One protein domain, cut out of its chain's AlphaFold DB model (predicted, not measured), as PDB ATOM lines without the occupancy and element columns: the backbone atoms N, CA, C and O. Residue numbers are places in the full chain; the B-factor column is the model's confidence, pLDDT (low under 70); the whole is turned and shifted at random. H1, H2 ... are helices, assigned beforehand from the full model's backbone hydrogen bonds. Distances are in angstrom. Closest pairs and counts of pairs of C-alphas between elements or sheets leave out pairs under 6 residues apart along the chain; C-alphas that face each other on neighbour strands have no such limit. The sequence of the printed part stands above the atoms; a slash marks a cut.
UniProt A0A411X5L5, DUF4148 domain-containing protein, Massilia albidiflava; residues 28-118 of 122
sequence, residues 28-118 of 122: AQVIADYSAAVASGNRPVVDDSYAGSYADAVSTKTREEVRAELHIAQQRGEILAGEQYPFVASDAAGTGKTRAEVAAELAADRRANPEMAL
ATOM      1  N   ALA A  28     156.481 190.700 103.774       78.00
ATOM      2  CA  ALA A  28     156.469 192.053 104.320       78.00
ATOM      3  C   ALA A  28     155.394 192.227 105.403       78.00
ATOM      4  O   ALA A  28     155.675 192.810 106.445       78.00
ATOM      5  N   GLN A  29     154.198 191.671 105.188       84.31
ATOM      6  CA  GLN A  29     153.122 191.677 106.182       84.31
ATOM      7  C   GLN A  29     153.497 190.856 107.420       84.31
ATOM      8  O   GLN A  29     153.369 191.359 108.524       84.31
ATOM      9  N   VAL A  30     154.073 189.659 107.250       84.38
ATOM     10  CA  VAL A  30     154.540 188.835 108.383       84.38
ATOM     11  C   VAL A  30     155.588 189.569 109.230       84.38
ATOM     12  O   VAL A  30     155.540 189.516 110.455       84.38
ATOM     13  N   ILE A  31     156.529 190.273 108.593       82.62
ATOM     14  CA  ILE A  31     157.555 191.057 109.299       82.62
ATOM     15  C   ILE A  31     156.925 192.244 110.037       82.62
ATOM     16  O   ILE A  31     157.286 192.514 111.183       82.62
ATOM     17  N   ALA A  32     155.980 192.942 109.404       83.88
ATOM     18  CA  ALA A  32     155.256 194.042 110.031       83.88
ATOM     19  C   ALA A  32     154.463 193.560 111.257       83.88
ATOM     20  O   ALA A  32     154.616 194.128 112.336       83.88
ATOM     21  N   ASP A  33     153.722 192.461 111.124       82.81
ATOM     22  CA  ASP A  33     152.932 191.870 112.207       82.81
ATOM     23  C   ASP A  33     153.827 191.403 113.361       82.81
ATOM     24  O   ASP A  33     153.542 191.683 114.526       82.81
ATOM     25  N   TYR A  34     154.960 190.762 113.050       81.00
ATOM     26  CA  TYR A  34     155.939 190.349 114.054       81.00
ATOM     27  C   TYR A  34     156.551 191.551 114.786       81.00
ATOM     28  O   TYR A  34     156.595 191.566 116.015       81.00
ATOM     29  N   SER A  35     156.978 192.591 114.061       80.00
ATOM     30  CA  SER A  35     157.542 193.796 114.688       80.00
ATOM     31  C   SER A  35     156.524 194.535 115.566       80.00
ATOM     32  O   SER A  35     156.875 194.992 116.655       80.00
ATOM     33  N   ALA A  36     155.252 194.579 115.160       83.94
ATOM     34  CA  ALA A  36     154.166 195.140 115.959       83.94
ATOM     35  C   ALA A  36     153.870 194.303 117.219       83.94
ATOM     36  O   ALA A  36     153.656 194.860 118.300       83.94
ATOM     37  N   ALA A  37     153.907 192.971 117.116       80.00
ATOM     38  CA  ALA A  37     153.744 192.057 118.249       80.00
ATOM     39  C   ALA A  37     154.883 192.203 119.273       80.00
ATOM     40  O   ALA A  37     154.639 192.275 120.478       80.00
ATOM     41  N   VAL A  38     156.126 192.342 118.800       74.38
ATOM     42  CA  VAL A  38     157.289 192.624 119.655       74.38
ATOM     43  C   VAL A  38     157.153 193.986 120.343       74.38
ATOM     44  O   VAL A  38     157.319 194.069 121.558       74.38
ATOM     45  N   ALA A  39     156.806 195.043 119.600       77.69
ATOM     46  CA  ALA A  39     156.670 196.399 120.143       77.69
ATOM     47  C   ALA A  39     155.537 196.532 121.176       77.69
ATOM     48  O   ALA A  39     155.636 197.330 122.105       77.69
ATOM     49  N   SER A  40     154.472 195.740 121.033       82.38
ATOM     50  CA  SER A  40     153.335 195.706 121.963       82.38
ATOM     51  C   SER A  40     153.546 194.785 123.169       82.38
ATOM     52  O   SER A  40     152.650 194.655 124.000       82.38
ATOM     53  N   GLY A  41     154.711 194.134 123.285       73.31
ATOM     54  CA  GLY A  41     155.001 193.178 124.357       73.31
ATOM     55  C   GLY A  41     154.253 191.847 124.230       73.31
ATOM     56  O   GLY A  41     154.440 190.962 125.060       73.31
ATOM     57  N   ASN A  42     153.456 191.666 123.174       66.69
ATOM     58  CA  ASN A  42     152.746 190.430 122.865       66.69
ATOM     59  C   ASN A  42     153.646 189.497 122.043       66.69
ATOM     60  O   ASN A  42     153.346 189.151 120.898       66.69
ATOM     61  N   ARG A  43     154.802 189.127 122.605       62.09
ATOM     62  CA  ARG A  43     155.677 188.132 121.979       62.09
ATOM     63  C   ARG A  43     154.955 186.781 122.006       62.09
ATOM     64  O   ARG A  43     154.485 186.392 123.076       62.09
ATOM     65  N   PRO A  44     154.885 186.040 120.883       60.78
ATOM     66  CA  PRO A  44     154.555 184.624 120.940       60.78
ATOM     67  C   PRO A  44     155.485 183.988 121.970       60.78
ATOM     68  O   PRO A  44     156.699 184.177 121.883       60.78
ATOM     69  N   VAL A  45     154.914 183.332 122.981       55.31
ATOM     70  CA  VAL A  45     155.675 182.637 124.021       55.31
ATOM     71  C   VAL A  45     156.498 181.565 123.321       55.31
ATOM     72  O   VAL A  45     155.990 180.505 122.966       55.31
ATOM     73  N   VAL A  46     157.760 181.876 123.056       56.22
ATOM     74  CA  VAL A  46     158.764 180.856 122.816       56.22
ATOM     75  C   VAL A  46     159.084 180.363 124.213       56.22
ATOM     76  O   VAL A  46     159.593 181.126 125.029       56.22
ATOM     77  N   ASP A  47     158.678 179.138 124.528       55.72
ATOM     78  CA  ASP A  47     159.242 178.447 125.678       55.72
ATOM     79  C   ASP A  47     160.763 178.456 125.470       55.72
ATOM     80  O   ASP A  47     161.265 177.852 124.515       55.72
ATOM     81  N   ASP A  48     161.483 179.241 126.280       52.12
ATOM     82  CA  ASP A  48     162.924 179.508 126.126       52.12
ATOM     83  C   ASP A  48     163.755 178.208 126.122       52.12
ATOM     84  O   ASP A  48     164.908 178.201 125.696       52.12
ATOM     85  N   SER A  49     163.151 177.081 126.506       53.53
ATOM     86  CA  SER A  49     163.689 175.723 126.419       53.53
ATOM     87  C   SER A  49     164.060 175.273 124.996       53.53
ATOM     88  O   SER A  49     164.886 174.373 124.847       53.53
ATOM     89  N   TYR A  50     163.477 175.876 123.952       53.53
ATOM     90  CA  TYR A  50     163.736 175.531 122.540       53.53
ATOM     91  C   TYR A  50     164.249 176.703 121.695       53.53
ATOM     92  O   TYR A  50     164.479 176.559 120.488       53.53
ATOM     93  N   ALA A  51     164.463 177.868 122.305       51.78
ATOM     94  CA  ALA A  51     165.119 178.977 121.634       51.78
ATOM     95  C   ALA A  51     166.629 178.712 121.601       51.78
ATOM     96  O   ALA A  51     167.389 179.222 122.423       51.78
ATOM     97  N   GLY A  52     167.086 177.909 120.636       56.09
ATOM     98  CA  GLY A  52     168.493 177.943 120.247       56.09
ATOM     99  C   GLY A  52     168.919 179.399 120.024       56.09
ATOM    100  O   GLY A  52     168.101 180.236 119.641       56.09
ATOM    101  N   SER A  53     170.182 179.733 120.285       52.44
ATOM    102  CA  SER A  53     170.702 181.072 120.014       52.44
ATOM    103  C   SER A  53     170.649 181.336 118.506       52.44
ATOM    104  O   SER A  53     171.588 181.017 117.775       52.44
ATOM    105  N   TYR A  54     169.537 181.871 118.012       54.78
ATOM    106  CA  TYR A  54     169.447 182.347 116.643       54.78
ATOM    107  C   TYR A  54     170.293 183.615 116.587       54.78
ATOM    108  O   TYR A  54     169.932 184.643 117.158       54.78
ATOM    109  N   ALA A  55     171.456 183.539 115.943       54.91
ATOM    110  CA  ALA A  55     172.094 184.755 115.476       54.91
ATOM    111  C   ALA A  55     171.083 185.459 114.562       54.91
ATOM    112  O   ALA A  55     170.470 184.800 113.719       54.91
ATOM    113  N   ASP A  56     170.915 186.769 114.731       55.44
ATOM    114  CA  ASP A  56     170.052 187.639 113.919       55.44
ATOM    115  C   ASP A  56     170.637 187.804 112.494       55.44
ATOM    116  O   ASP A  56     170.888 188.893 111.977       55.44
ATOM    117  N   ALA A  57     170.964 186.679 111.858       62.78
ATOM    118  CA  ALA A  57     171.581 186.602 110.557       62.78
ATOM    119  C   ALA A  57     170.488 186.768 109.503       62.78
ATOM    120  O   ALA A  57     169.790 185.827 109.117       62.78
ATOM    121  N   VAL A  58     170.346 187.995 109.014       69.44
ATOM    122  CA  VAL A  58     169.540 188.269 107.829       69.44
ATOM    123  C   VAL A  58     170.235 187.628 106.627       69.44
ATOM    124  O   VAL A  58     171.239 188.133 106.130       69.44
ATOM    125  N   SER A  59     169.711 186.495 106.154       78.25
ATOM    126  CA  SER A  59     170.175 185.894 104.900       78.25
ATOM    127  C   SER A  59     169.897 186.842 103.732       78.25
ATOM    128  O   SER A  59     168.767 187.299 103.549       78.25
ATOM    129  N   THR A  60     170.920 187.105 102.921       89.06
ATOM    130  CA  THR A  60     170.814 187.873 101.672       89.06
ATOM    131  C   THR A  60     170.387 187.012 100.479       89.06
ATOM    132  O   THR A  60     170.191 187.545  99.390       89.06
ATOM    133  N   LYS A  61     170.232 185.694 100.671       87.81
ATOM    134  CA  LYS A  61     169.879 184.738  99.615       87.81
ATOM    135  C   LYS A  61     168.373 184.714  99.354       87.81
ATOM    136  O   LYS A  61     167.545 184.764 100.272       87.81
ATOM    137  N   THR A  62     168.019 184.569  98.086       91.50
ATOM    138  CA  THR A  62     166.670 184.227  97.634       91.50
ATOM    139  C   THR A  62     166.292 182.812  98.075       91.50
ATOM    140  O   THR A  62     167.130 181.991  98.453       91.50
ATOM    141  N   ARG A  63     164.994 182.496  98.031       88.50
ATOM    142  CA  ARG A  63     164.503 181.164  98.409       88.50
ATOM    143  C   ARG A  63     165.019 180.092  97.449       88.50
ATOM    144  O   ARG A  63     165.280 178.967  97.868       88.50
ATOM    145  N   GLU A  64     165.142 180.441  96.178       92.12
ATOM    146  CA  GLU A  64     165.632 179.584  95.106       92.12
ATOM    147  C   GLU A  64     167.100 179.216  95.337       92.12
ATOM    148  O   GLU A  64     167.447 178.037  95.284       92.12
ATOM    149  N   GLU A  65     167.933 180.193  95.697       91.69
ATOM    150  CA  GLU A  65     169.342 179.965  96.039       91.69
ATOM    151  C   GLU A  65     169.496 179.076  97.276       91.69
ATOM    152  O   GLU A  65     170.273 178.123  97.253       91.69
ATOM    153  N   VAL A  66     168.709 179.324  98.328       93.50
ATOM    154  CA  VAL A  66     168.727 178.486  99.541       93.50
ATOM    155  C   VAL A  66     168.326 177.044  99.224       93.50
ATOM    156  O   VAL A  66     168.931 176.105  99.733       93.50
ATOM    157  N   ARG A  67     167.324 176.841  98.362       92.94
ATOM    158  CA  ARG A  67     166.907 175.495  97.938       92.94
ATOM    159  C   ARG A  67     167.987 174.787  97.130       92.94
ATOM    160  O   ARG A  67     168.190 173.591  97.330       92.94
ATOM    161  N   ALA A  68     168.663 175.505  96.236       94.31
ATOM    162  CA  ALA A  68     169.752 174.948  95.443       94.31
ATOM    163  C   ALA A  68     170.923 174.509  96.337       94.31
ATOM    164  O   ALA A  68     171.418 173.393  96.201       94.31
ATOM    165  N   GLU A  69     171.317 175.347  97.294       94.00
ATOM    166  CA  GLU A  69     172.374 175.030  98.258       94.00
ATOM    167  C   GLU A  69     171.999 173.858  99.164       94.00
ATOM    168  O   GLU A  69     172.795 172.934  99.326       94.00
ATOM    169  N   LEU A  70     170.771 173.847  99.691       92.38
ATOM    170  CA  LEU A  70     170.274 172.738 100.501       92.38
ATOM    171  C   LEU A  70     170.318 171.420  99.721       92.38
ATOM    172  O   LEU A  70     170.744 170.400 100.258       92.38
ATOM    173  N   HIS A  71     169.921 171.438  98.448       93.12
ATOM    174  CA  HIS A  71     169.967 170.251  97.604       93.12
ATOM    175  C   HIS A  71     171.402 169.747  97.397       93.12
ATOM    176  O   HIS A  71     171.653 168.548  97.505       93.12
ATOM    177  N   ILE A  72     172.355 170.653  97.155       94.62
ATOM    178  CA  ILE A  72     173.777 170.305  97.023       94.62
ATOM    179  C   ILE A  72     174.309 169.704  98.330       94.62
ATOM    180  O   ILE A  72     174.976 168.671  98.297       94.62
ATOM    181  N   ALA A  73     173.991 170.304  99.479       92.00
ATOM    182  CA  ALA A  73     174.407 169.802 100.789       92.00
ATOM    183  C   ALA A  73     173.843 168.397 101.071       92.00
ATOM    184  O   ALA A  73     174.555 167.523 101.566       92.00
ATOM    185  N   GLN A  74     172.590 168.141 100.681       89.88
ATOM    186  CA  GLN A  74     171.971 166.817 100.783       89.88
ATOM    187  C   GLN A  74     172.645 165.783  99.878       89.88
ATOM    188  O   GLN A  74     172.928 164.673 100.322       89.88
ATOM    189  N   GLN A  75     172.959 166.142  98.630       90.56
ATOM    190  CA  GLN A  75     173.687 165.258  97.711       90.56
ATOM    191  C   GLN A  75     175.086 164.898  98.224       90.56
ATOM    192  O   GLN A  75     175.567 163.793  97.981       90.56
ATOM    193  N   ARG A  76     175.738 165.824  98.936       91.88
ATOM    194  CA  ARG A  76     177.042 165.602  99.575       91.88
ATOM    195  C   ARG A  76     176.959 164.837 100.895       91.88
ATOM    196  O   ARG A  76     177.997 164.457 101.426       91.88
ATOM    197  N   GLY A  77     175.755 164.622 101.427       85.31
ATOM    198  CA  GLY A  77     175.550 164.007 102.737       85.31
ATOM    199  C   GLY A  77     175.909 164.915 103.918       85.31
ATOM    200  O   GLY A  77     176.020 164.431 105.037       85.31
ATOM    201  N   GLU A  78     176.084 166.221 103.694       86.94
ATOM    202  CA  GLU A  78     176.340 167.208 104.755       86.94
ATOM    203  C   GLU A  78     175.077 167.452 105.602       86.94
ATOM    204  O   GLU A  78     175.161 167.771 106.786       86.94
ATOM    205  N   ILE A  79     173.898 167.296 104.988       84.81
ATOM    206  CA  ILE A  79     172.585 167.451 105.619       84.81
ATOM    207  C   ILE A  79     171.715 166.252 105.236       84.81
ATOM    208  O   ILE A  79     171.562 165.942 104.056       84.81
ATOM    209  N   LEU A  80     171.099 165.602 106.222       78.50
ATOM    210  CA  LEU A  80     170.116 164.546 105.975       78.50
ATOM    211  C   LEU A  80     168.763 165.153 105.581       78.50
ATOM    212  O   LEU A  80     168.348 166.191 106.095       78.50
ATOM    213  N   ALA A  81     168.056 164.498 104.664       76.00
ATOM    214  CA  ALA A  81     166.679 164.846 104.339       76.00
ATOM    215  C   ALA A  81     165.713 164.115 105.289       76.00
ATOM    216  O   ALA A  81     165.770 162.892 105.393       76.00
ATOM    217  N   GLY A  82     164.802 164.852 105.931       73.81
ATOM    218  CA  GLY A  82     163.759 164.300 106.807       73.81
ATOM    219  C   GLY A  82     163.901 164.706 108.277       73.81
ATOM    220  O   GLY A  82     164.783 165.480 108.641       73.81
ATOM    221  N   GLU A  83     163.001 164.190 109.115       61.91
ATOM    222  CA  GLU A  83     162.967 164.474 110.552       61.91
ATOM    223  C   GLU A  83     163.547 163.299 111.341       61.91
ATOM    224  O   GLU A  83     162.845 162.348 111.676       61.91
ATOM    225  N   GLN A  84     164.845 163.356 111.636       61.03
ATOM    226  CA  GLN A  84     165.452 162.477 112.629       61.03
ATOM    227  C   GLN A  84     165.762 163.299 113.871       61.03
ATOM    228  O   GLN A  84     166.829 163.904 113.993       61.03
ATOM    229  N   TYR A  85     164.785 163.344 114.777       55.50
ATOM    230  CA  TYR A  85     164.939 163.973 116.076       55.50
ATOM    231  C   TYR A  85     164.527 163.015 117.208       55.50
ATOM    232  O   TYR A  85     163.433 162.455 117.152       55.50
ATOM    233  N   PRO A  86     165.364 162.841 118.249       57.41
ATOM    234  CA  PRO A  86     166.740 163.328 118.339       57.41
ATOM    235  C   PRO A  86     167.648 162.647 117.303       57.41
ATOM    236  O   PRO A  86     167.384 161.527 116.860       57.41
ATOM    237  N   PHE A  87     168.731 163.328 116.918       60.16
ATOM    238  CA  PHE A  87     169.782 162.720 116.106       60.16
ATOM    239  C   PHE A  87     170.428 161.590 116.913       60.16
ATOM    240  O   PHE A  87     171.275 161.815 117.775       60.16
ATOM    241  N   VAL A  88     169.997 160.364 116.648       60.12
ATOM    242  CA  VAL A  88     170.705 159.155 117.053       60.12
ATOM    243  C   VAL A  88     171.471 158.680 115.834       60.12
ATOM    244  O   VAL A  88     170.861 158.207 114.880       60.12
ATOM    245  N   ALA A  89     172.795 158.853 115.827       55.31
ATOM    246  CA  ALA A  89     173.639 158.229 114.814       55.31
ATOM    247  C   ALA A  89     173.281 156.736 114.777       55.31
ATOM    248  O   ALA A  89     173.503 156.013 115.748       55.31
ATOM    249  N   SER A  90     172.655 156.278 113.693       56.56
ATOM    250  CA  SER A  90     172.172 154.900 113.561       56.56
ATOM    251  C   SER A  90     173.309 153.904 113.297       56.56
ATOM    252  O   SER A  90     173.071 152.816 112.782       56.56
ATOM    253  N   ASP A  91     174.544 154.258 113.657       50.84
ATOM    254  CA  ASP A  91     175.743 153.450 113.421       50.84
ATOM    255  C   ASP A  91     175.918 152.337 114.456       50.84
ATOM    256  O   ASP A  91     176.824 151.512 114.354       50.84
ATOM    257  N   ALA A  92     175.000 152.226 115.413       51.72
ATOM    258  CA  ALA A  92     174.798 150.972 116.102       51.72
ATOM    259  C   ALA A  92     173.698 150.188 115.376       51.72
ATOM    260  O   ALA A  92     172.543 150.185 115.798       51.72
ATOM    261  N   ALA A  93     174.091 149.348 114.414       52.28
ATOM    262  CA  ALA A  93     173.486 148.016 114.300       52.28
ATOM    263  C   ALA A  93     173.849 147.189 115.556       52.28
ATOM    264  O   ALA A  93     174.381 146.087 115.486       52.28
ATOM    265  N   GLY A  94     173.656 147.780 116.734       57.81
ATOM    266  CA  GLY A  94     173.753 147.118 118.008       57.81
ATOM    267  C   GLY A  94     172.455 146.368 118.185       57.81
ATOM    268  O   GLY A  94     171.378 146.905 117.934       57.81
ATOM    269  N   THR A  95     172.573 145.114 118.585       61.41
ATOM    270  CA  THR A  95     171.488 144.252 119.030       61.41
ATOM    271  C   THR A  95     170.706 144.982 120.123       61.41
ATOM    272  O   THR A  95     171.035 144.899 121.305       61.41
ATOM    273  N   GLY A  96     169.719 145.789 119.733       74.44
ATOM    274  CA  GLY A  96     168.813 146.422 120.677       74.44
ATOM    275  C   GLY A  96     168.157 145.326 121.505       74.44
ATOM    276  O   GLY A  96     167.876 144.243 120.985       74.44
ATOM    277  N   LYS A  97     167.934 145.589 122.795       82.50
ATOM    278  CA  LYS A  97     167.234 144.641 123.661       82.50
ATOM    279  C   LYS A  97     165.906 144.263 123.013       82.50
ATOM    280  O   LYS A  97     165.129 145.120 122.584       82.50
ATOM    281  N   THR A  98     165.635 142.970 122.963       88.38
ATOM    282  CA  THR A  98     164.314 142.456 122.646       88.38
ATOM    283  C   THR A  98     163.302 143.029 123.635       88.38
ATOM    284  O   THR A  98     163.613 143.357 124.784       88.38
ATOM    285  N   ARG A  99     162.035 143.102 123.222       86.12
ATOM    286  CA  ARG A  99     160.943 143.522 124.112       86.12
ATOM    287  C   ARG A  99     160.901 142.700 125.412       86.12
ATOM    288  O   ARG A  99     160.523 143.235 126.448       86.12
ATOM    289  N   ALA A 100     161.292 141.425 125.353       91.44
ATOM    290  CA  ALA A 100     161.359 140.544 126.517       91.44
ATOM    291  C   ALA A 100     162.443 140.983 127.514       91.44
ATOM    292  O   ALA A 100     162.175 141.055 128.711       91.44
ATOM    293  N   GLU A 101     163.632 141.339 127.027       90.94
ATOM    294  CA  GLU A 101     164.728 141.840 127.864       90.94
ATOM    295  C   GLU A 101     164.371 143.182 128.515       90.94
ATOM    296  O   GLU A 101     164.578 143.353 129.715       90.94
ATOM    297  N   VAL A 102     163.744 144.098 127.766       92.19
ATOM    298  CA  VAL A 102     163.266 145.381 128.317       92.19
ATOM    299  C   VAL A 102     162.198 145.162 129.394       92.19
ATOM    300  O   VAL A 102     162.220 145.814 130.436       92.19
ATOM    301  N   ALA A 103     161.268 144.227 129.184       89.94
ATOM    302  CA  ALA A 103     160.230 143.925 130.167       89.94
ATOM    303  C   ALA A 103     160.802 143.316 131.459       89.94
ATOM    304  O   ALA A 103     160.333 143.647 132.550       89.94
ATOM    305  N   ALA A 104     161.809 142.444 131.342       93.56
ATOM    306  CA  ALA A 104     162.476 141.832 132.486       93.56
ATOM    307  C   ALA A 104     163.233 142.872 133.326       93.56
ATOM    308  O   ALA A 104     163.093 142.886 134.550       93.56
ATOM    309  N   GLU A 105     163.967 143.772 132.673       90.25
ATOM    310  CA  GLU A 105     164.665 144.887 133.321       90.25
ATOM    311  C   GLU A 105     163.692 145.814 134.045       90.25
ATOM    312  O   GLU A 105     163.833 146.058 135.239       90.25
ATOM    313  N   LEU A 106     162.623 146.230 133.365       90.00
ATOM    314  CA  LEU A 106     161.634 147.129 133.947       90.00
ATOM    315  C   LEU A 106     160.889 146.493 135.139       90.00
ATOM    316  O   LEU A 106     160.472 147.187 136.068       90.00
ATOM    317  N   ALA A 107     160.706 145.169 135.142       88.69
ATOM    318  CA  ALA A 107     160.160 144.443 136.288       88.69
ATOM    319  C   ALA A 107     161.167 144.307 137.444       88.69
ATOM    320  O   ALA A 107     160.757 144.291 138.608       88.69
ATOM    321  N   ALA A 108     162.463 144.188 137.145       89.31
ATOM    322  CA  ALA A 108     163.522 144.183 138.150       89.31
ATOM    323  C   ALA A 108     163.653 145.559 138.817       89.31
ATOM    324  O   ALA A 108     163.617 145.629 140.047       89.31
ATOM    325  N   ASP A 109     163.668 146.632 138.027       87.38
ATOM    326  CA  ASP A 109     163.746 148.010 138.514       87.38
ATOM    327  C   ASP A 109     162.562 148.374 139.400       87.38
ATOM    328  O   ASP A 109     162.753 148.913 140.484       87.38
ATOM    329  N   ARG A 110     161.336 148.007 139.011       86.06
ATOM    330  CA  ARG A 110     160.149 148.248 139.850       86.06
ATOM    331  C   ARG A 110     160.171 147.498 141.180       86.06
ATOM    332  O   ARG A 110     159.518 147.923 142.126       86.06
ATOM    333  N   ARG A 111     160.881 146.368 141.257       84.62
ATOM    334  CA  ARG A 111     161.049 145.610 142.505       84.62
ATOM    335  C   ARG A 111     162.142 146.215 143.385       84.62
ATOM    336  O   ARG A 111     162.008 146.176 144.603       84.62
ATOM    337  N   ALA A 112     163.207 146.723 142.771       87.25
ATOM    338  CA  ALA A 112     164.327 147.353 143.464       87.25
ATOM    339  C   ALA A 112     163.998 148.779 143.940       87.25
ATOM    340  O   ALA A 112     164.437 149.160 145.021       87.25
ATOM    341  N   ASN A 113     163.193 149.512 143.166       81.94
ATOM    342  CA  ASN A 113     162.846 150.921 143.357       81.94
ATOM    343  C   ASN A 113     161.308 151.084 143.392       81.94
ATOM    344  O   ASN A 113     160.695 151.534 142.414       81.94
ATOM    345  N   PRO A 114     160.635 150.635 144.469       75.81
ATOM    346  CA  PRO A 114     159.173 150.650 144.570       75.81
ATOM    347  C   PRO A 114     158.562 152.063 144.532       75.81
ATOM    348  O   PRO A 114     157.405 152.217 144.143       75.81
ATOM    349  N   GLU A 115     159.321 153.098 144.886       73.56
ATOM    350  CA  GLU A 115     158.937 154.510 144.793       73.56
ATOM    351  C   GLU A 115     158.807 154.995 143.341       73.56
ATOM    352  O   GLU A 115     157.875 155.732 143.020       73.56
ATOM    353  N   MET A 116     159.650 154.489 142.434       63.91
ATOM    354  CA  MET A 116     159.603 154.810 141.000       63.91
ATOM    355  C   MET A 116     158.406 154.163 140.289       63.91
ATOM    356  O   MET A 116     158.002 154.596 139.211       63.91
ATOM    357  N   ALA A 117     157.811 153.120 140.878       60.88
ATOM    358  CA  ALA A 117     156.615 152.474 140.340       60.88
ATOM    359  C   ALA A 117     155.334 153.300 140.566       60.88
ATOM    360  O   ALA A 117     154.338 153.075 139.875       60.88
ATOM    361  N   LEU A 118     155.351 154.236 141.522       57.34
ATOM    362  CA  LEU A 118     154.203 155.074 141.882       57.34
ATOM    363  C   LEU A 118     154.141 156.376 141.066       57.34
ATOM    364  O   LEU A 118     153.054 156.921 140.880       57.34
TER     365      LEU A 118
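This is residues 28 to 118 of the 122 residues of the protein "DUF4148 domain-containing protein" of Massilia albidiflava (UniProt A0A411X5L5). What shape would one see first? A wandering chain in a flat outline, with the short helices H1, H2 and H3 strung along it like separate beads and no core between them. Residues 40 to 62 swing out from H1 and fold back to H2 at one end of the longest axis, and residues 76 to 98 wind across to H3 at the other end. What is it built of? The printed part has 91 residues with three named helices, in the order H1, H2, H3, and no named strand; its class is all helix, though under half of the residues, 39 of the 91, are in named elements. How is the whole spread? It is extended, with a radius of gyration of the C-alphas of 23.1 A, and the C-alphas span 60 by 42 by 19 A along their three main axes.

Does the first helix meet the second? H1, residues 28 to 39, and H2, residues 63 to 75, are apart, with no C-alpha of the one within 8 A of the other. Where does the last helix stand? H3, residues 99 to 112, is apart from H2 and from H1, with no C-alpha of either within 8 A of a C-alpha of H3. Which residues stand free? Among them are residues 45 to 69, of which 63 to 69 belong to H2, and residues 82 to 96; these have no C-alpha 8 or more residues away along the chain within 10 A. How do the helix backbones run? In H1, H2 and H3 every O i to N i+4 pair is within hydrogen-bond range.

Where does the first helix lie? H1, residues 28 to 39, begins with C-alpha 28 at (156.469, 192.053, 104.320) and measures 16.4 A from first to last C-alpha. Where is the second? H2, residues 63 to 75, begins with C-alpha 63 at (164.503, 181.164, 98.409) and measures 18.4 A. Where does the last one end? H3, residues 99 to 112, is the longest by residues, measures 20.0 A and ends with C-alpha 112 at (164.327, 147.353, 143.464).

How far does it reach? The two C-alphas farthest apart are those of Ala 28 and Arg 111, 60.3 A. Which links are long, and is there a cut? H1 to H2 and H2 to H3 are long links of 23 residues each, and the printed part has no cut. Where is the model's confidence low? The mean pLDDT of the printed part is 75.5, and residues 42 to 58, 83 to 95 and 116 to 118 are under 70.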